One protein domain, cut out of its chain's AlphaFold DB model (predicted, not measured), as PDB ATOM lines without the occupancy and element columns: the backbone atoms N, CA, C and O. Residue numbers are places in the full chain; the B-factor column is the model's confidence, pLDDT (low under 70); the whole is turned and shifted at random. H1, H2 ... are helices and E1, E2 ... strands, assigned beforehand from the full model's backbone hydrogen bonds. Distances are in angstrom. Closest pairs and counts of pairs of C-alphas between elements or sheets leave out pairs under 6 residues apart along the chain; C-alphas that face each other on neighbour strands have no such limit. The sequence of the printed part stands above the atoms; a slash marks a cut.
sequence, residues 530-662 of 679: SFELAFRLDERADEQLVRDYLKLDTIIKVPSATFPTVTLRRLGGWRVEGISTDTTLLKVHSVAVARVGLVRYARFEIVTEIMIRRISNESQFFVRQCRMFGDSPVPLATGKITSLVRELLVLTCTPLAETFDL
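AT A GLANCE: This is residues 530 to 662 of the 679 residues of an uncharacterized protein of Allocatelliglobosispora scoriae (UniProt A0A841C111). One long, twisted sheet of six antiparallel strands curls round the helix H2, with the shorter helix H1 over the same face of the sheet and the other face bare. The long hairpin of E5 and E6 runs the length of the domain, and its turn at residues 616 and 617 is at one end. The printed part has 133 residues, with named elements in the order E1, H1, E2, E3, E4, E5, E6, H2 and sheet order E1, E6, E5, E4, E3, E2. The class is mixed, helices and strands. The whole is compact, with a radius of gyration of the C-alphas of 15.4 A, and its outline is a rod spanning 54 by 26 by 26 A.

HOW THE PARTS SIT: The inner strands E5, residues 601 to 615, and E6, residues 618 to 632, form an antiparallel hairpin, with N 607 and O 627 at 2.8 A. On the other side of E6 is the edge strand E1, residues 530 to 541, antiparallel, with N 533 and O 628 at 2.9 A; E1 bends by 68 degrees at residue 538. On the other side of E5 is E4, residues 583 to 595, with N 590 and O 606 at 2.8 A. E3, residues 566 to 578, follows E4 across the sheet, with N 569 and O 591 at 2.8 A, and bends by 60 degrees at residue 572. The other edge strand is E2, residues 556 to 558, with N 568 and O 556 at 2.8 A. E2 to E6 make a meander, each strand the antiparallel neighbour of the one before. H2, residues 638 to 653, is on the sheet, which curls round it; its closest C-alphas to E6 are those of Cys 653 and Val 623, 7.2 A apart. H1, residues 543 to 551, is on the same face, making two layers, helices on one face of a sheet; the C-alphas of Glu 543 and Phe 621 in E6 are 6.3 A apart. H1 and H2 are apart. In H1 and H2 every O i to N i+4 pair is within hydrogen-bond range.

IN THESE COORDINATES: From first to last C-alpha, E5 measures 44.0 A, E6 42.8 A, E4 38.5 A, E3 33.0 A, E1 30.3 A and H2 21.8 A; H1 measures 12.7 A and E2 6.2 A. E1 begins at C-alpha 530, (-20.449, -12.519, 14.439). E5 ends at C-alpha 615, (10.886, -32.186, 29.260), and H2 ends at C-alpha 653, (-8.738, -31.570, 17.535).

THE WHOLE: The two C-alphas farthest apart are those of Leu 598 and Ser 616, 54.9 A. The printed part has no cut and no long link. The mean pLDDT of the printed part is 87.7; it is under 70 at residue 572, residues 579 to 581, residue 616 and residue 662.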
ATOM      1  N   SER A 530     -21.764 -12.080  13.982       82.31
ATOM      2  CA  SER A 530     -20.449 -12.519  14.439       82.31
ATOM      3  C   SER A 530     -20.565 -13.472  15.626       82.31
ATOM      4  O   SER A 530     -21.347 -13.250  16.550       82.31
ATOM      5  N   PHE A 531     -19.753 -14.520  15.611       85.38
ATOM      6  CA  PHE A 531     -19.608 -15.508  16.669       85.38
ATOM      7  C   PHE A 531     -18.144 -15.571  17.078       85.38
ATOM      8  O   PHE A 531     -17.274 -15.718  16.220       85.38
ATOM      9  N   GLU A 532     -17.891 -15.520  18.379       86.56
ATOM     10  CA  GLU A 532     -16.580 -15.767  18.966       86.56
ATOM     11  C   GLU A 532     -16.727 -16.844  20.035       86.56
ATOM     12  O   GLU A 532     -17.584 -16.754  20.911       86.56
ATOM     13  N   LEU A 533     -15.938 -17.907  19.914       88.50
ATOM     14  CA  LEU A 533     -16.007 -19.064  20.794       88.50
ATOM     15  C   LEU A 533     -14.594 -19.531  21.128       88.50
ATOM     16  O   LEU A 533     -13.759 -19.680  20.236       88.50
ATOM     17  N   ALA A 534     -14.327 -19.806  22.400       87.00
ATOM     18  CA  ALA A 534     -13.027 -20.257  22.875       87.00
ATOM     19  C   ALA A 534     -13.175 -21.519  23.730       87.00
ATOM     20  O   ALA A 534     -13.935 -21.540  24.693       87.00
ATOM     21  N   PHE A 535     -12.409 -22.555  23.392       88.31
ATOM     22  CA  PHE A 535     -12.431 -23.851  24.067       88.31
ATOM     23  C   PHE A 535     -11.043 -24.171  24.598       88.31
ATOM     24  O   PHE A 535     -10.086 -24.214  23.827       88.31
ATOM     25  N   ARG A 536     -10.933 -24.392  25.907       86.25
ATOM     26  CA  ARG A 536      -9.708 -24.875  26.546       86.25
ATOM     27  C   ARG A 536      -9.783 -26.394  26.637       86.25
ATOM     28  O   ARG A 536     -10.755 -26.911  27.176       86.25
ATOM     29  N   LEU A 537      -8.804 -27.071  26.050       87.00
ATOM     30  CA  LEU A 537      -8.807 -28.525  25.890       87.00
ATOM     31  C   LEU A 537      -7.747 -29.173  26.785       87.00
ATOM     32  O   LEU A 537      -8.061 -30.111  27.498       87.00
ATOM     33  N   ASP A 538      -6.524 -28.628  26.799       87.19
ATOM     34  CA  ASP A 538      -5.372 -29.158  27.550       87.19
ATOM     35  C   ASP A 538      -5.133 -30.678  27.332       87.19
ATOM     36  O   ASP A 538      -4.644 -31.384  28.213       87.19
ATOM     37  N   GLU A 539      -5.434 -31.173  26.127       90.56
ATOM     38  CA  GLU A 539      -5.361 -32.595  25.762       90.56
ATOM     39  C   GLU A 539      -3.981 -32.981  25.226       90.56
ATOM     40  O   GLU A 539      -3.382 -32.233  24.451       90.56
ATOM     41  N   ARG A 540      -3.473 -34.165  25.582       91.56
ATOM     42  CA  ARG A 540      -2.175 -34.646  25.079       91.56
ATOM     43  C   ARG A 540      -2.260 -34.995  23.591       91.56
ATOM     44  O   ARG A 540      -3.190 -35.671  23.150       91.56
ATOM     45  N   ALA A 541      -1.267 -34.546  22.834       92.19
ATOM     46  CA  ALA A 541      -1.132 -34.780  21.406       92.19
ATOM     47  C   ALA A 541       0.102 -35.628  21.092       92.19
ATOM     48  O   ALA A 541       1.151 -35.481  21.724       92.19
ATOM     49  N   ASP A 542      -0.023 -36.474  20.075       93.75
ATOM     50  CA  ASP A 542       1.093 -37.255  19.550       93.75
ATOM     51  C   ASP A 542       1.903 -36.415  18.546       93.75
ATOM     52  O   ASP A 542       1.348 -35.709  17.698       93.75
ATOM     53  N   GLU A 543       3.235 -36.479  18.629       94.12
ATOM     54  CA  GLU A 543       4.125 -35.685  17.774       94.12
ATOM     55  C   GLU A 543       3.919 -35.983  16.283       94.12
ATOM     56  O   GLU A 543       3.926 -35.070  15.448       94.12
ATOM     57  N   GLN A 544       3.748 -37.259  15.934       94.12
ATOM     58  CA  GLN A 544       3.600 -37.684  14.550       94.12
ATOM     59  C   GLN A 544       2.250 -37.222  13.997       94.12
ATOM     60  O   GLN A 544       2.205 -36.667  12.896       94.12
ATOM     61  N   LEU A 545       1.182 -37.334  14.792       93.56
ATOM     62  CA  LEU A 545      -0.132 -36.787  14.460       93.56
ATOM     63  C   LEU A 545      -0.092 -35.274  14.237       93.56
ATOM     64  O   LEU A 545      -0.637 -34.795  13.243       93.56
ATOM     65  N   VAL A 546       0.605 -34.511  15.087       92.31
ATOM     66  CA  VAL A 546       0.789 -33.062  14.892       92.31
ATOM     67  C   VAL A 546       1.524 -32.781  13.579       92.31
ATOM     68  O   VAL A 546       1.086 -31.942  12.793       92.31
ATOM     69  N   ARG A 547       2.619 -33.492  13.289       92.75
ATOM     70  CA  ARG A 547       3.384 -33.312  12.041       92.75
ATOM     71  C   ARG A 547       2.556 -33.644  10.805       92.75
ATOM     72  O   ARG A 547       2.630 -32.919   9.813       92.75
ATOM     73  N   ASP A 548       1.783 -34.720  10.845       91.88
ATOM     74  CA  ASP A 548       0.940 -35.133   9.727       91.88
ATOM     75  C   ASP A 548      -0.262 -34.204   9.569       91.88
ATOM     76  O   ASP A 548      -0.614 -33.840   8.445       91.88
ATOM     77  N   TYR A 549      -0.793 -33.689  10.678       89.94
ATOM     78  CA  TYR A 549      -1.763 -32.606  10.673       89.94
ATOM     79  C   TYR A 549      -1.195 -31.379   9.946       89.94
ATOM     80  O   TYR A 549      -1.816 -30.881   9.013       89.94
ATOM     81  N   LEU A 550       0.009 -30.908  10.266       89.75
ATOM     82  CA  LEU A 550       0.585 -29.731   9.598       89.75
ATOM     83  C   LEU A 550       0.797 -29.914   8.083       89.75
ATOM     84  O   LEU A 550       0.780 -28.930   7.350       89.75
ATOM     85  N   LYS A 551       0.946 -31.150   7.593       89.75
ATOM     86  CA  LYS A 551       1.104 -31.447   6.156       89.75
ATOM     87  C   LYS A 551      -0.213 -31.484   5.376       89.75
ATOM     88  O   LYS A 551      -0.183 -31.518   4.145       89.75
ATOM     89  N   LEU A 552      -1.365 -31.521   6.047       86.19
ATOM     90  CA  LEU A 552      -2.662 -31.553   5.371       86.19
ATOM     91  C   LEU A 552      -2.961 -30.189   4.730       86.19
ATOM     92  O   LEU A 552      -3.321 -29.245   5.423       86.19
ATOM     93  N   ASP A 553      -2.886 -30.105   3.402       83.12
ATOM     94  CA  ASP A 553      -3.294 -28.917   2.622       83.12
ATOM     95  C   ASP A 553      -4.611 -29.136   1.848       83.12
ATOM     96  O   ASP A 553      -5.000 -28.393   0.946       83.12
ATOM     97  N   THR A 554      -5.334 -30.210   2.169       84.31
ATOM     98  CA  THR A 554      -6.530 -30.596   1.420       84.31
ATOM     99  C   THR A 554      -7.794 -29.962   1.991       84.31
ATOM    100  O   THR A 554      -7.963 -29.768   3.195       84.31
ATOM    101  N   ILE A 555      -8.713 -29.625   1.087       91.62
ATOM    102  CA  ILE A 555     -10.067 -29.208   1.439       91.62
ATOM    103  C   ILE A 555     -10.851 -30.456   1.843       91.62
ATOM    104  O   ILE A 555     -11.051 -31.355   1.027       91.62
ATOM    105  N   ILE A 556     -11.340 -30.487   3.079       92.44
ATOM    106  CA  ILE A 556     -12.111 -31.601   3.625       92.44
ATOM    107  C   ILE A 556     -13.588 -31.214   3.604       92.44
ATOM    108  O   ILE A 556     -13.996 -30.221   4.208       92.44
ATOM    109  N   LYS A 557     -14.411 -31.993   2.900       92.50
ATOM    110  CA  LYS A 557     -15.870 -31.875   2.976       92.50
ATOM    111  C   LYS A 557     -16.380 -32.848   4.019       92.50
ATOM    112  O   LYS A 557     -16.126 -34.043   3.912       92.50
ATOM    113  N   VAL A 558     -17.113 -32.332   4.991       87.25
ATOM    114  CA  VAL A 558     -17.608 -33.113   6.116       87.25
ATOM    115  C   VAL A 558     -19.134 -33.121   6.076       87.25
ATOM    116  O   VAL A 558     -19.746 -32.049   5.950       87.25
ATOM    117  N   PRO A 559     -19.761 -34.310   6.145       86.12
ATOM    118  CA  PRO A 559     -21.186 -34.399   6.406       86.12
ATOM    119  C   PRO A 559     -21.471 -33.827   7.798       86.12
ATOM    120  O   PRO A 559     -20.853 -34.229   8.778       86.12
ATOM    121  N   SER A 560     -22.398 -32.878   7.869       88.19
ATOM    122  CA  SER A 560     -22.865 -32.299   9.125       88.19
ATOM    123  C   SER A 560     -24.280 -32.794   9.391       88.19
ATOM    124  O   SER A 560     -25.080 -32.921   8.462       88.19
ATOM    125  N   ALA A 561     -24.604 -33.066  10.653       87.00
ATOM    126  CA  ALA A 561     -25.969 -33.427  11.032       87.00
ATOM    127  C   ALA A 561     -26.934 -32.251  10.814       87.00
ATOM    128  O   ALA A 561     -28.130 -32.440  10.594       87.00
ATOM    129  N   THR A 562     -26.399 -31.028  10.858       88.56
ATOM    130  CA  THR A 562     -27.195 -29.803  10.889       88.56
ATOM    131  C   THR A 562     -27.088 -28.971   9.614       88.56
ATOM    132  O   THR A 562     -28.028 -28.248   9.259       88.56
ATOM    133  N   PHE A 563     -25.963 -29.064   8.906       90.75
ATOM    134  CA  PHE A 563     -25.729 -28.355   7.652       90.75
ATOM    135  C   PHE A 563     -25.586 -29.350   6.496       90.75
ATOM    136  O   PHE A 563     -24.973 -30.396   6.667       90.75
ATOM    137  N   PRO A 564     -26.074 -29.029   5.282       88.50
ATOM    138  CA  PRO A 564     -25.970 -29.950   4.147       88.50
ATOM    139  C   PRO A 564     -24.530 -30.385   3.849       88.50
ATOM    140  O   PRO A 564     -24.283 -31.526   3.476       88.50
ATOM    141  N   THR A 565     -23.583 -29.458   4.009       90.62
ATOM    142  CA  THR A 565     -22.144 -29.686   3.844       90.62
ATOM    143  C   THR A 565     -21.369 -28.614   4.600       90.62
ATOM    144  O   THR A 565     -21.642 -27.420   4.410       90.62
ATOM    145  N   VAL A 566     -20.366 -29.029   5.374       94.06
ATOM    146  CA  VAL A 566     -19.339 -28.145   5.944       94.06
ATOM    147  C   VAL A 566     -18.032 -28.419   5.215       94.06
ATOM    148  O   VAL A 566     -17.625 -29.565   5.048       94.06
ATOM    149  N   THR A 567     -17.392 -27.370   4.715       94.88
ATOM    150  CA  THR A 567     -16.100 -27.473   4.035       94.88
ATOM    151  C   THR A 567     -15.033 -26.866   4.927       94.88
ATOM    152  O   THR A 567     -15.053 -25.661   5.153       94.88
ATOM    153  N   LEU A 568     -14.115 -27.685   5.428       94.25
ATOM    154  CA  LEU A 568     -12.962 -27.244   6.198       94.25
ATOM    155  C   LEU A 568     -11.759 -27.124   5.262       94.25
ATOM    156  O   LEU A 568     -11.398 -28.068   4.561       94.25
ATOM    157  N   ARG A 569     -11.137 -25.954   5.244       92.38
ATOM    158  CA  ARG A 569      -9.922 -25.670   4.486       92.38
ATOM    159  C   ARG A 569      -8.863 -25.138   5.432       92.38
ATOM    160  O   ARG A 569      -9.142 -24.240   6.217       92.38
ATOM    161  N   ARG A 570      -7.635 -25.630   5.328       87.50
ATOM    162  CA  ARG A 570      -6.500 -25.041   6.047       87.50
ATOM    163  C   ARG A 570      -5.914 -23.903   5.233       87.50
ATOM    164  O   ARG A 570      -5.907 -23.961   4.006       87.50
ATOM    165  N   LEU A 571      -5.470 -22.846   5.907       82.25
ATOM    166  CA  LEU A 571      -4.924 -21.666   5.230       82.25
ATOM    167  C   LEU A 571      -3.433 -21.805   4.883       82.25
ATOM    168  O   LEU A 571      -2.817 -20.823   4.482       82.25
ATOM    169  N   GLY A 572      -2.861 -23.009   4.998       65.00
ATOM    170  CA  GLY A 572      -1.482 -23.289   4.586       65.00
ATOM    171  C   GLY A 572      -0.420 -22.547   5.404       65.00
ATOM    172  O   GLY A 572       0.658 -22.264   4.894       65.00
ATOM    173  N   GLY A 573      -0.715 -22.211   6.661       71.44
ATOM    174  CA  GLY A 573       0.203 -21.487   7.533       71.44
ATOM    175  C   GLY A 573      -0.002 -21.837   9.001       71.44
ATOM    176  O   GLY A 573      -1.130 -22.006   9.472       71.44
ATOM    177  N   TRP A 574       1.109 -21.928   9.722       85.25
ATOM    178  CA  TRP A 574       1.144 -21.979  11.175       85.25
ATOM    179  C   TRP A 574       2.128 -20.937  11.687       85.25
ATOM    180  O   TRP A 574       3.155 -20.668  11.060       85.25
ATOM    181  N   ARG A 575       1.814 -20.343  12.835       85.06
ATOM    182  CA  ARG A 575       2.713 -19.419  13.522       85.06
ATOM    183  C   ARG A 575       3.339 -20.136  14.703       85.06
ATOM    184  O   ARG A 575       2.636 -20.749  15.500       85.06
ATOM    185  N   VAL A 576       4.659 -20.053  14.798       87.75
ATOM    186  CA  VAL A 576       5.418 -20.548  15.944       87.75
ATOM    187  C   VAL A 576       5.709 -19.354  16.846       87.75
ATOM    188  O   VAL A 576       6.369 -18.407  16.426       87.75
ATOM    189  N   GLU A 577       5.196 -19.388  18.066       80.81
ATOM    190  CA  GLU A 577       5.426 -18.386  19.103       80.81
ATOM    191  C   GLU A 577       6.211 -19.054  20.238       80.81
ATOM    192  O   GLU A 577       5.743 -20.000  20.865       80.81
ATOM    193  N   GLY A 578       7.445 -18.611  20.488       74.44
ATOM    194  CA  GLY A 578       8.211 -19.095  21.636       74.44
ATOM    195  C   GLY A 578       7.692 -18.439  22.912       74.44
ATOM    196  O   GLY A 578       7.842 -17.230  23.046       74.44
ATOM    197  N   ILE A 579       7.101 -19.219  23.823       69.56
ATOM    198  CA  ILE A 579       6.666 -18.730  25.143       69.56
ATOM    199  C   ILE A 579       7.856 -18.740  26.111       69.56
ATOM    200  O   ILE A 579       8.066 -17.794  26.861       69.56
ATOM    201  N   SER A 580       8.654 -19.807  26.085       67.69
ATOM    202  CA  SER A 580       9.898 -19.929  26.850       67.69
ATOM    203  C   SER A 580      10.935 -20.739  26.069       67.69
ATOM    204  O   SER A 580      10.676 -21.184  24.949       67.69
ATOM    205  N   THR A 581      12.122 -20.947  26.642       66.50
ATOM    206  CA  THR A 581      13.153 -21.842  26.080       66.50
ATOM    207  C   THR A 581      12.629 -23.252  25.825       66.50
ATOM    208  O   THR A 581      13.006 -23.883  24.840       66.50
ATOM    209  N   ASP A 582      11.718 -23.709  26.684       74.31
ATOM    210  CA  ASP A 582      11.234 -25.088  26.706       74.31
ATOM    211  C   ASP A 582       9.779 -25.208  26.265       74.31
ATOM    212  O   ASP A 582       9.278 -26.319  26.126       74.31
ATOM    213  N   THR A 583       9.085 -24.086  26.063       79.25
ATOM    214  CA  THR A 583       7.676 -24.068  25.664       79.25
ATOM    215  C   THR A 583       7.491 -23.249  24.401       79.25
ATOM    216  O   THR A 583       7.757 -22.050  24.360       79.25
ATOM    217  N   THR A 584       6.990 -23.901  23.363       88.06
ATOM    218  CA  THR A 584       6.660 -23.283  22.082       88.06
ATOM    219  C   THR A 584       5.172 -23.454  21.819       88.06
ATOM    220  O   THR A 584       4.640 -24.547  21.961       88.06
ATOM    221  N   LEU A 585       4.492 -22.385  21.432       90.56
ATOM    222  CA  LEU A 585       3.098 -22.406  21.026       90.56
ATOM    223  C   LEU A 585       3.015 -22.386  19.504       90.56
ATOM    224  O   LEU A 585       3.563 -21.512  18.837       90.56
ATOM    225  N   LEU A 586       2.321 -23.361  18.948       93.06
ATOM    226  CA  LEU A 586       2.088 -23.503  17.526       93.06
ATOM    227  C   LEU A 586       0.621 -23.186  17.237       93.06
ATOM    228  O   LEU A 586      -0.270 -23.931  17.637       93.06
ATOM    229  N   LYS A 587       0.363 -22.084  16.535       94.00
ATOM    230  CA  LYS A 587      -0.987 -21.657  16.146       94.00
ATOM    231  C   LYS A 587      -1.280 -22.096  14.720       94.00
ATOM    232  O   LYS A 587      -0.611 -21.649  13.787       94.00
ATOM    233  N   VAL A 588      -2.274 -22.962  14.541       92.94
ATOM    234  CA  VAL A 588      -2.698 -23.478  13.235       92.94
ATOM    235  C   VAL A 588      -4.013 -22.829  12.825       92.94
ATOM    236  O   VAL A 588      -5.004 -22.919  13.549       92.94
ATOM    237  N   HIS A 589      -4.033 -22.206  11.645       92.75
ATOM    238  CA  HIS A 589      -5.200 -21.485  11.137       92.75
ATOM    239  C   HIS A 589      -5.976 -22.319  10.111       92.75
ATOM    240  O   HIS A 589      -5.449 -22.742   9.076       92.75
ATOM    241  N   SER A 590      -7.263 -22.519  10.379       93.31
ATOM    242  CA  SER A 590      -8.209 -23.203   9.496       93.31
ATOM    243  C   SER A 590      -9.434 -22.330   9.239       93.31
ATOM    244  O   SER A 590      -9.731 -21.418   9.997       93.31
ATOM    245  N   VAL A 591     -10.159 -22.600   8.158       94.19
ATOM    246  CA  VAL A 591     -11.411 -21.931   7.808       94.19
ATOM    247  C   VAL A 591     -12.456 -22.981   7.473       94.19
ATOM    248  O   VAL A 591     -12.288 -23.767   6.542       94.19
ATOM    249  N   ALA A 592     -13.557 -22.972   8.207       95.19
ATOM    250  CA  ALA A 592     -14.749 -23.739   7.916       95.19
ATOM    251  C   ALA A 592     -15.790 -22.876   7.203       95.19
ATOM    252  O   ALA A 592     -16.084 -21.751   7.603       95.19
ATOM    253  N   VAL A 593     -16.380 -23.419   6.145       94.62
ATOM    254  CA  VAL A 593     -17.464 -22.791   5.393       94.62
ATOM    255  C   VAL A 593     -18.679 -23.708   5.449       94.62
ATOM    256  O   VAL A 593     -18.649 -24.823   4.926       94.62
ATOM    257  N   ALA A 594     -19.753 -23.242   6.081       94.12
ATOM    258  CA  ALA A 594     -21.004 -23.975   6.236       94.12
ATOM    259  C   ALA A 594     -22.096 -23.354   5.362       94.12
ATOM    260  O   ALA A 594     -22.309 -22.141   5.371       94.12
ATOM    261  N   ARG A 595     -22.819 -24.172   4.593       91.75
ATOM    262  CA  ARG A 595     -23.922 -23.681   3.754       91.75
ATOM    263  C   ARG A 595     -25.170 -23.431   4.608       91.75
ATOM    264  O   ARG A 595     -25.787 -24.381   5.077       91.75
ATOM    265  N   VAL A 596     -25.563 -22.166   4.765       89.94
ATOM    266  CA  VAL A 596     -26.714 -21.744   5.594       89.94
ATOM    267  C   VAL A 596     -27.984 -21.462   4.780       89.94
ATOM    268  O   VAL A 596     -29.058 -21.276   5.344       89.94
ATOM    269  N   GLY A 597     -27.888 -21.459   3.446       85.38
ATOM    270  CA  GLY A 597     -29.029 -21.334   2.536       85.38
ATOM    271  C   GLY A 597     -28.691 -21.770   1.108       85.38
ATOM    272  O   GLY A 597     -27.592 -22.249   0.829       85.38
ATOM    273  N   LEU A 598     -29.617 -21.567   0.164       81.62
ATOM    274  CA  LEU A 598     -29.417 -21.954  -1.243       81.62
ATOM    275  C   LEU A 598     -28.149 -21.340  -1.857       81.62
ATOM    276  O   LEU A 598     -27.489 -22.005  -2.651       81.62
ATOM    277  N   VAL A 599     -27.778 -20.119  -1.463       80.94
ATOM    278  CA  VAL A 599     -26.592 -19.417  -1.992       80.94
ATOM    279  C   VAL A 599     -25.785 -18.698  -0.900       80.94
ATOM    280  O   VAL A 599     -24.912 -17.894  -1.203       80.94
ATOM    281  N   ARG A 600     -26.086 -18.960   0.378       83.06
ATOM    282  CA  ARG A 600     -25.478 -18.278   1.529       83.06
ATOM    283  C   ARG A 600     -24.584 -19.233   2.309       83.06
ATOM    284  O   ARG A 600     -24.967 -20.382   2.538       83.06
ATOM    285  N   TYR A 601     -23.437 -18.728   2.747       89.19
ATOM    286  CA  TYR A 601     -22.449 -19.481   3.506       89.19
ATOM    287  C   TYR A 601     -22.052 -18.702   4.756       89.19
ATOM    288  O   TYR A 601     -21.816 -17.499   4.669       89.19
ATOM    289  N   ALA A 602     -21.987 -19.390   5.890       91.12
ATOM    290  CA  ALA A 602     -21.308 -18.898   7.077       91.12
ATOM    291  C   ALA A 602     -19.836 -19.311   7.005       91.12
ATOM    292  O   ALA A 602     -19.524 -20.418   6.551       91.12
ATOM    293  N   ARG A 603     -18.942 -18.420   7.425       93.06
ATOM    294  CA  ARG A 603     -17.495 -18.647   7.440       93.06
ATOM    295  C   ARG A 603     -17.010 -18.562   8.878       93.06
ATOM    296  O   ARG A 603     -17.283 -17.567   9.529       93.06
ATOM    297  N   PHE A 604     -16.272 -19.568   9.324       93.56
ATOM    298  CA  PHE A 604     -15.651 -19.637  10.639       93.56
ATOM    299  C   PHE A 604     -14.147 -19.837  10.470       93.56
ATOM    300  O   PHE A 604     -13.717 -20.816   9.872       93.56
ATOM    301  N   GLU A 605     -13.345 -18.917  10.967       91.75
ATOM    302  CA  GLU A 605     -11.909 -19.062  11.152       91.75
ATOM    303  C   GLU A 605     -11.652 -19.770  12.476       91.75
ATOM    304  O   GLU A 605     -12.240 -19.441  13.500       91.75
ATOM    305  N   ILE A 606     -10.798 -20.780  12.449       94.12
ATOM    306  CA  ILE A 606     -10.496 -21.645  13.580       94.12
ATOM    307  C   ILE A 606      -9.000 -21.551  13.829       94.12
ATOM    308  O   ILE A 606      -8.204 -21.824  12.928       94.12
ATOM    309  N   VAL A 607      -8.621 -21.177  15.044       93.25
ATOM    310  CA  VAL A 607      -7.235 -21.131  15.500       93.25
ATOM    311  C   VAL A 607      -7.049 -22.229  16.532       93.25
ATOM    312  O   VAL A 607      -7.599 -22.156  17.630       93.25
ATOM    313  N   THR A 608      -6.293 -23.259  16.170       94.56
ATOM    314  CA  THR A 608      -5.929 -24.347  17.082       94.56
ATOM    315  C   THR A 608      -4.526 -24.092  17.614       94.56
ATOM    316  O   THR A 608      -3.578 -23.986  16.838       94.56
ATOM    317  N   GLU A 609      -4.395 -23.981  18.930       94.69
ATOM    318  CA  GLU A 609      -3.134 -23.743  19.624       94.69
ATOM    319  C   GLU A 609      -2.582 -25.054  20.187       94.69
ATOM    320  O   GLU A 609      -3.196 -25.695  21.046       94.69
ATOM    321  N   ILE A 610      -1.403 -25.444  19.710       94.50
ATOM    322  CA  ILE A 610      -0.685 -26.647  20.125       94.50
ATOM    323  C   ILE A 610       0.541 -26.205  20.922       94.50
ATOM    324  O   ILE A 610       1.436 -25.553  20.395       94.50
ATOM    325  N   MET A 611       0.585 -26.537  22.204       94.06
ATOM    326  CA  MET A 611       1.716 -26.267  23.078       94.06
ATOM    327  C   MET A 611       2.708 -27.428  23.011       94.06
ATOM    328  O   MET A 611       2.368 -28.571  23.299       94.06
ATOM    329  N   ILE A 612       3.945 -27.120  22.650       93.50
ATOM    330  CA  ILE A 612       5.075 -28.041  22.601       93.50
ATOM    331  C   ILE A 612       5.939 -27.738  23.817       93.50
ATOM    332  O   ILE A 612       6.455 -26.628  23.939       93.50
ATOM    333  N   ARG A 613       6.091 -28.704  24.719       86.62
ATOM    334  CA  ARG A 613       6.903 -28.586  25.929       86.62
ATOM    335  C   ARG A 613       8.049 -29.586  25.888       86.62
ATOM    336  O   ARG A 613       7.811 -30.783  25.784       86.62
ATOM    337  N   ARG A 614       9.285 -29.116  26.022       79.62
ATOM    338  CA  ARG A 614      10.460 -29.978  26.135       79.62
ATOM    339  C   ARG A 614      10.678 -30.351  27.602       79.62
ATOM    340  O   ARG A 614      10.871 -29.474  28.441       79.62
ATOM    341  N   ILE A 615      10.626 -31.640  27.921       76.06
ATOM    342  CA  ILE A 615      10.886 -32.186  29.260       76.06
ATOM    343  C   ILE A 615      11.954 -33.267  29.113       76.06
ATOM    344  O   ILE A 615      11.746 -34.242  28.399       76.06
ATOM    345  N   SER A 616      13.106 -33.092  29.765       66.38
ATOM    346  CA  SER A 616      14.179 -34.103  29.797       66.38
ATOM    347  C   SER A 616      14.590 -34.615  28.403       66.38
ATOM    348  O   SER A 616      14.750 -35.812  28.191       66.38
ATOM    349  N   ASN A 617      14.766 -33.690  27.449       72.81
ATOM    350  CA  ASN A 617      15.047 -33.921  26.021       72.81
ATOM    351  C   ASN A 617      13.912 -34.485  25.153       72.81
ATOM    352  O   ASN A 617      14.072 -34.499  23.933       72.81
ATOM    353  N   GLU A 618      12.765 -34.843  25.719       77.75
ATOM    354  CA  GLU A 618      11.593 -35.275  24.957       77.75
ATOM    355  C   GLU A 618      10.623 -34.107  24.741       77.75
ATOM    356  O   GLU A 618      10.376 -33.305  25.645       77.75
ATOM    357  N   SER A 619      10.074 -33.989  23.532       89.25
ATOM    358  CA  SER A 619       9.037 -33.004  23.218       89.25
ATOM    359  C   SER A 619       7.667 -33.615  23.484       89.25
ATOM    360  O   SER A 619       7.285 -34.600  22.862       89.25
ATOM    361  N   GLN A 620       6.913 -33.019  24.396       90.81
ATOM    362  CA  GLN A 620       5.518 -33.353  24.652       90.81
ATOM    363  C   GLN A 620       4.621 -32.319  23.980       90.81
ATOM    364  O   GLN A 620       4.884 -31.119  24.063       90.81
ATOM    365  N   PHE A 621       3.560 -32.773  23.322       95.06
ATOM    366  CA  PHE A 621       2.630 -31.912  22.602       95.06
ATOM    367  C   PHE A 621       1.281 -31.923  23.321       95.06
ATOM    368  O   PHE A 621       0.835 -32.956  23.810       95.06
ATOM    369  N   PHE A 622       0.630 -30.766  23.385       92.81
ATOM    370  CA  PHE A 622      -0.680 -30.598  24.001       92.81
ATOM    371  C   PHE A 622      -1.548 -29.693  23.131       92.81
ATOM    372  O   PHE A 622      -1.120 -28.601  22.762       92.81
ATOM    373  N   VAL A 623      -2.780 -30.092  22.824       92.19
ATOM    374  CA  VAL A 623      -3.783 -29.194  22.246       92.19
ATOM    375  C   VAL A 623      -4.335 -28.335  23.379       92.19
ATOM    376  O   VAL A 623      -5.174 -28.778  24.159       92.19
ATOM    377  N   ARG A 624      -3.840 -27.103  23.499       90.19
ATOM    378  CA  ARG A 624      -4.148 -26.220  24.631       90.19
ATOM    379  C   ARG A 624      -5.508 -25.555  24.466       90.19
ATOM    380  O   ARG A 624      -6.363 -25.633  25.347       90.19
ATOM    381  N   GLN A 625      -5.713 -24.898  23.327       92.12
ATOM    382  CA  GLN A 625      -6.893 -24.076  23.085       92.12
ATOM    383  C   GLN A 625      -7.339 -24.160  21.623       92.12
ATOM    384  O   GLN A 625      -6.519 -24.239  20.714       92.12
ATOM    385  N   CYS A 626      -8.646 -24.097  21.382       92.12
ATOM    386  CA  CYS A 626      -9.224 -23.886  20.060       92.12
ATOM    387  C   CYS A 626     -10.139 -22.657  20.101       92.12
ATOM    388  O   CYS A 626     -11.100 -22.627  20.869       92.12
ATOM    389  N   ARG A 627      -9.852 -21.641  19.285       91.25
ATOM    390  CA  ARG A 627     -10.690 -20.441  19.125       91.25
ATOM    391  C   ARG A 627     -11.394 -20.479  17.777       91.25
ATOM    392  O   ARG A 627     -10.796 -20.900  16.792       91.25
ATOM    393  N   MET A 628     -12.652 -20.060  17.727       91.88
ATOM    394  CA  MET A 628     -13.446 -19.974  16.507       91.88
ATOM    395  C   MET A 628     -14.050 -18.581  16.389       91.88
ATOM    396  O   MET A 628     -14.746 -18.129  17.292       91.88
ATOM    397  N   PHE A 629     -13.816 -17.941  15.252       88.88
ATOM    398  CA  PHE A 629     -14.337 -16.627  14.901       88.88
ATOM    399  C   PHE A 629     -15.141 -16.786  13.628       88.88
ATOM    400  O   PHE A 629     -14.597 -17.246  12.632       88.88
ATOM    401  N   GLY A 630     -16.419 -16.447  13.604       87.50
ATOM    402  CA  GLY A 630     -17.187 -16.627  12.382       87.50
ATOM    403  C   GLY A 630     -18.264 -15.605  12.166       87.50
ATOM    404  O   GLY A 630     -18.785 -15.029  13.104       87.50
ATOM    405  N   ASP A 631     -18.611 -15.429  10.903       87.44
ATOM    406  CA  ASP A 631     -19.627 -14.501  10.447       87.44
ATOM    407  C   ASP A 631     -20.678 -15.302   9.656       87.44
ATOM    408  O   ASP A 631     -20.352 -16.072   8.739       87.44
ATOM    409  N   SER A 632     -21.958 -15.145  10.012       89.50
ATOM    410  CA  SER A 632     -23.084 -15.758   9.296       89.50
ATOM    411  C   SER A 632     -24.015 -14.693   8.710       89.50
ATOM    412  O   SER A 632     -24.456 -13.810   9.441       89.50
ATOM    413  N   PRO A 633     -24.418 -14.791   7.430       84.44
ATOM    414  CA  PRO A 633     -25.373 -13.863   6.809       84.44
ATOM    415  C   PRO A 633     -26.837 -14.101   7.237       84.44
ATOM    416  O   PRO A 633     -27.762 -13.521   6.668       84.44
ATOM    417  N   VAL A 634     -27.079 -15.055   8.139       85.81
ATOM    418  CA  VAL A 634     -28.397 -15.425   8.678       85.81
ATOM    419  C   VAL A 634     -28.206 -15.783  10.155       85.81
ATOM    420  O   VAL A 634     -27.231 -16.480  10.458       85.81
ATOM    421  N   PRO A 635     -29.107 -15.376  11.067       87.12
ATOM    422  CA  PRO A 635     -29.008 -15.790  12.461       87.12
ATOM    423  C   PRO A 635     -29.105 -17.317  12.549       87.12
ATOM    424  O   PRO A 635     -30.015 -17.942  11.996       87.12
ATOM    425  N   LEU A 636     -28.130 -17.933  13.213       90.19
ATOM    426  CA  LEU A 636     -28.111 -19.373  13.441       90.19
ATOM    427  C   LEU A 636     -28.772 -19.667  14.785       90.19
ATOM    428  O   LEU A 636     -28.432 -19.059  15.794       90.19
ATOM    429  N   ALA A 637     -29.708 -20.615  14.807       91.50
ATOM    430  CA  ALA A 637     -30.276 -21.082  16.066       91.50
ATOM    431  C   ALA A 637     -29.182 -21.732  16.928       91.50
ATOM    432  O   ALA A 637     -28.319 -22.436  16.395       91.50
ATOM    433  N   THR A 638     -29.254 -21.561  18.249       87.94
ATOM    434  CA  THR A 638     -28.240 -22.037  19.206       87.94
ATOM    435  C   THR A 638     -27.890 -23.512  19.012       87.94
ATOM    436  O   THR A 638     -26.715 -23.850  18.936       87.94
ATOM    437  N   GLY A 639     -28.890 -24.382  18.810       90.50
ATOM    438  CA  GLY A 639     -28.667 -25.812  18.553       90.50
ATOM    439  C   GLY A 639     -27.869 -26.110  17.276       90.50
ATOM    440  O   GLY A 639     -27.144 -27.098  17.209       90.50
ATOM    441  N   LYS A 640     -27.952 -25.236  16.262       91.81
ATOM    442  CA  LYS A 640     -27.140 -25.366  15.047       91.81
ATOM    443  C   LYS A 640     -25.698 -24.940  15.271       91.81
ATOM    444  O   LYS A 640     -24.798 -25.570  14.726       91.81
ATOM    445  N   ILE A 641     -25.486 -23.891  16.064       90.50
ATOM    446  CA  ILE A 641     -24.146 -23.413  16.418       90.50
ATOM    447  C   ILE A 641     -23.435 -24.470  17.258       90.50
ATOM    448  O   ILE A 641     -22.326 -24.857  16.916       90.50
ATOM    449  N   THR A 642     -24.083 -25.000  18.298       89.12
ATOM    450  CA  THR A 642     -23.478 -26.028  19.159       89.12
ATOM    451  C   THR A 642     -23.135 -27.297  18.379       89.12
ATOM    452  O   THR A 642     -22.039 -27.828  18.545       89.12
ATOM    453  N   SER A 643     -24.009 -27.748  17.470       90.06
ATOM    454  CA  SER A 643     -23.706 -28.876  16.577       90.06
ATOM    455  C   SER A 643     -22.519 -28.584  15.659       90.06
ATOM    456  O   SER A 643     -21.647 -29.438  15.522       90.06
ATOM    457  N   LEU A 644     -22.463 -27.394  15.048       91.50
ATOM    458  CA  LEU A 644     -21.363 -27.010  14.160       91.50
ATOM    459  C   LEU A 644     -20.034 -26.957  14.907       91.50
ATOM    460  O   LEU A 644     -19.043 -27.503  14.445       91.50
ATOM    461  N   VAL A 645     -20.021 -26.315  16.069       91.44
ATOM    462  CA  VAL A 645     -18.843 -26.187  16.931       91.44
ATOM    463  C   VAL A 645     -18.334 -27.555  17.347       91.44
ATOM    464  O   VAL A 645     -17.140 -27.813  17.240       91.44
ATOM    465  N   ARG A 646     -19.237 -28.449  17.770       91.00
ATOM    466  CA  ARG A 646     -18.880 -29.816  18.141       91.00
ATOM    467  C   ARG A 646     -18.215 -30.538  16.977       91.00
ATOM    468  O   ARG A 646     -17.132 -31.078  17.149       91.00
ATOM    469  N   GLU A 647     -18.831 -30.505  15.797       91.75
ATOM    470  CA  GLU A 647     -18.276 -31.115  14.584       91.75
ATOM    471  C   GLU A 647     -16.909 -30.520  14.226       91.75
ATOM    472  O   GLU A 647     -15.976 -31.261  13.934       91.75
ATOM    473  N   LEU A 648     -16.758 -29.196  14.297       92.19
ATOM    474  CA  LEU A 648     -15.493 -28.525  14.010       92.19
ATOM    475  C   LEU A 648     -14.400 -28.880  15.020       92.19
ATOM    476  O   LEU A 648     -13.285 -29.154  14.590       92.19
ATOM    477  N   LEU A 649     -14.709 -28.946  16.320       91.50
ATOM    478  CA  LEU A 649     -13.769 -29.400  17.350       91.50
ATOM    479  C   LEU A 649     -13.354 -30.854  17.127       91.50
ATOM    480  O   LEU A 649     -12.168 -31.159  17.216       91.50
ATOM    481  N   VAL A 650     -14.293 -31.742  16.775       89.81
ATOM    482  CA  VAL A 650     -13.961 -33.129  16.404       89.81
ATOM    483  C   VAL A 650     -12.955 -33.114  15.255       89.81
ATOM    484  O   VAL A 650     -11.888 -33.712  15.344       89.81
ATOM    485  N   LEU A 651     -13.254 -32.374  14.193       89.62
ATOM    486  CA  LEU A 651     -12.452 -32.369  12.975       89.62
ATOM    487  C   LEU A 651     -11.066 -31.751  13.136       89.62
ATOM    488  O   LEU A 651     -10.130 -32.198  12.473       89.62
ATOM    489  N   THR A 652     -10.928 -30.710  13.952       90.94
ATOM    490  CA  THR A 652      -9.645 -30.026  14.135       90.94
ATOM    491  C   THR A 652      -8.816 -30.634  15.258       90.94
ATOM    492  O   THR A 652      -7.597 -30.679  15.133       90.94
ATOM    493  N   CYS A 653      -9.444 -31.139  16.325       91.06
ATOM    494  CA  CYS A 653      -8.738 -31.570  17.535       91.06
ATOM    495  C   CYS A 653      -8.575 -33.094  17.637       91.06
ATOM    496  O   CYS A 653      -7.540 -33.551  18.110       91.06
ATOM    497  N   THR A 654      -9.529 -33.898  17.146       88.81
ATOM    498  CA  THR A 654      -9.419 -35.376  17.210       88.81
ATOM    499  C   THR A 654      -8.212 -35.913  16.440       88.81
ATOM    500  O   THR A 654      -7.546 -36.801  16.956       88.81
ATOM    501  N   PRO A 655      -7.848 -35.378  15.255       90.44
ATOM    502  CA  PRO A 655      -6.640 -35.832  14.570       90.44
ATOM    503  C   PRO A 655      -5.335 -35.490  15.298       90.44
ATOM    504  O   PRO A 655      -4.290 -35.943  14.853       90.44
ATOM    505  N   LEU A 656      -5.376 -34.641  16.331       89.25
ATOM    506  CA  LEU A 656      -4.205 -34.194  17.085       89.25
ATOM    507  C   LEU A 656      -4.051 -34.929  18.420       89.25
ATOM    508  O   LEU A 656      -2.925 -35.160  18.845       89.25
ATOM    509  N   ALA A 657      -5.156 -35.260  19.089       86.81
ATOM    510  CA  ALA A 657      -5.150 -35.785  20.450       86.81
ATOM    511  C   ALA A 657      -5.090 -37.323  20.502       86.81
ATOM    512  O   ALA A 657      -5.744 -38.007  19.718       86.81
ATOM    513  N   GLU A 658      -4.331 -37.867  21.460       83.50
ATOM    514  CA  GLU A 658      -4.158 -39.321  21.647       83.50
ATOM    515  C   GLU A 658      -5.466 -40.010  22.081       83.50
ATOM    516  O   GLU A 658      -5.750 -41.136  21.674       83.50
ATOM    517  N   THR A 659      -6.273 -39.333  22.905       78.62
ATOM    518  CA  THR A 659      -7.528 -39.858  23.471       78.62
ATOM    519  C   THR A 659      -8.584 -38.755  23.567       78.62
ATOM    520  O   THR A 659      -8.944 -38.301  24.643       78.62
ATOM    521  N   PHE A 660      -9.085 -38.275  22.428       74.25
ATOM    522  CA  PHE A 660     -10.117 -37.233  22.440       74.25
ATOM    523  C   PHE A 660     -11.519 -37.825  22.650       74.25
ATOM    524  O   PHE A 660     -12.155 -38.267  21.691       74.25
ATOM    525  N   ASP A 661     -12.025 -37.817  23.888       75.25
ATOM    526  CA  ASP A 661     -13.406 -38.218  24.188       75.25
ATOM    527  C   ASP A 661     -14.343 -37.005  24.333       75.25
ATOM    528  O   ASP A 661     -14.573 -36.465  25.417       75.25
ATOM    529  N   LEU A 662     -14.965 -36.593  23.224       64.69
ATOM    530  CA  LEU A 662     -16.039 -35.584  23.237       64.69
ATOM    531  C   LEU A 662     -17.295 -36.025  24.004       64.69
ATOM    532  O   LEU A 662     -18.179 -35.195  24.249       64.69
TER     533      LEU A 662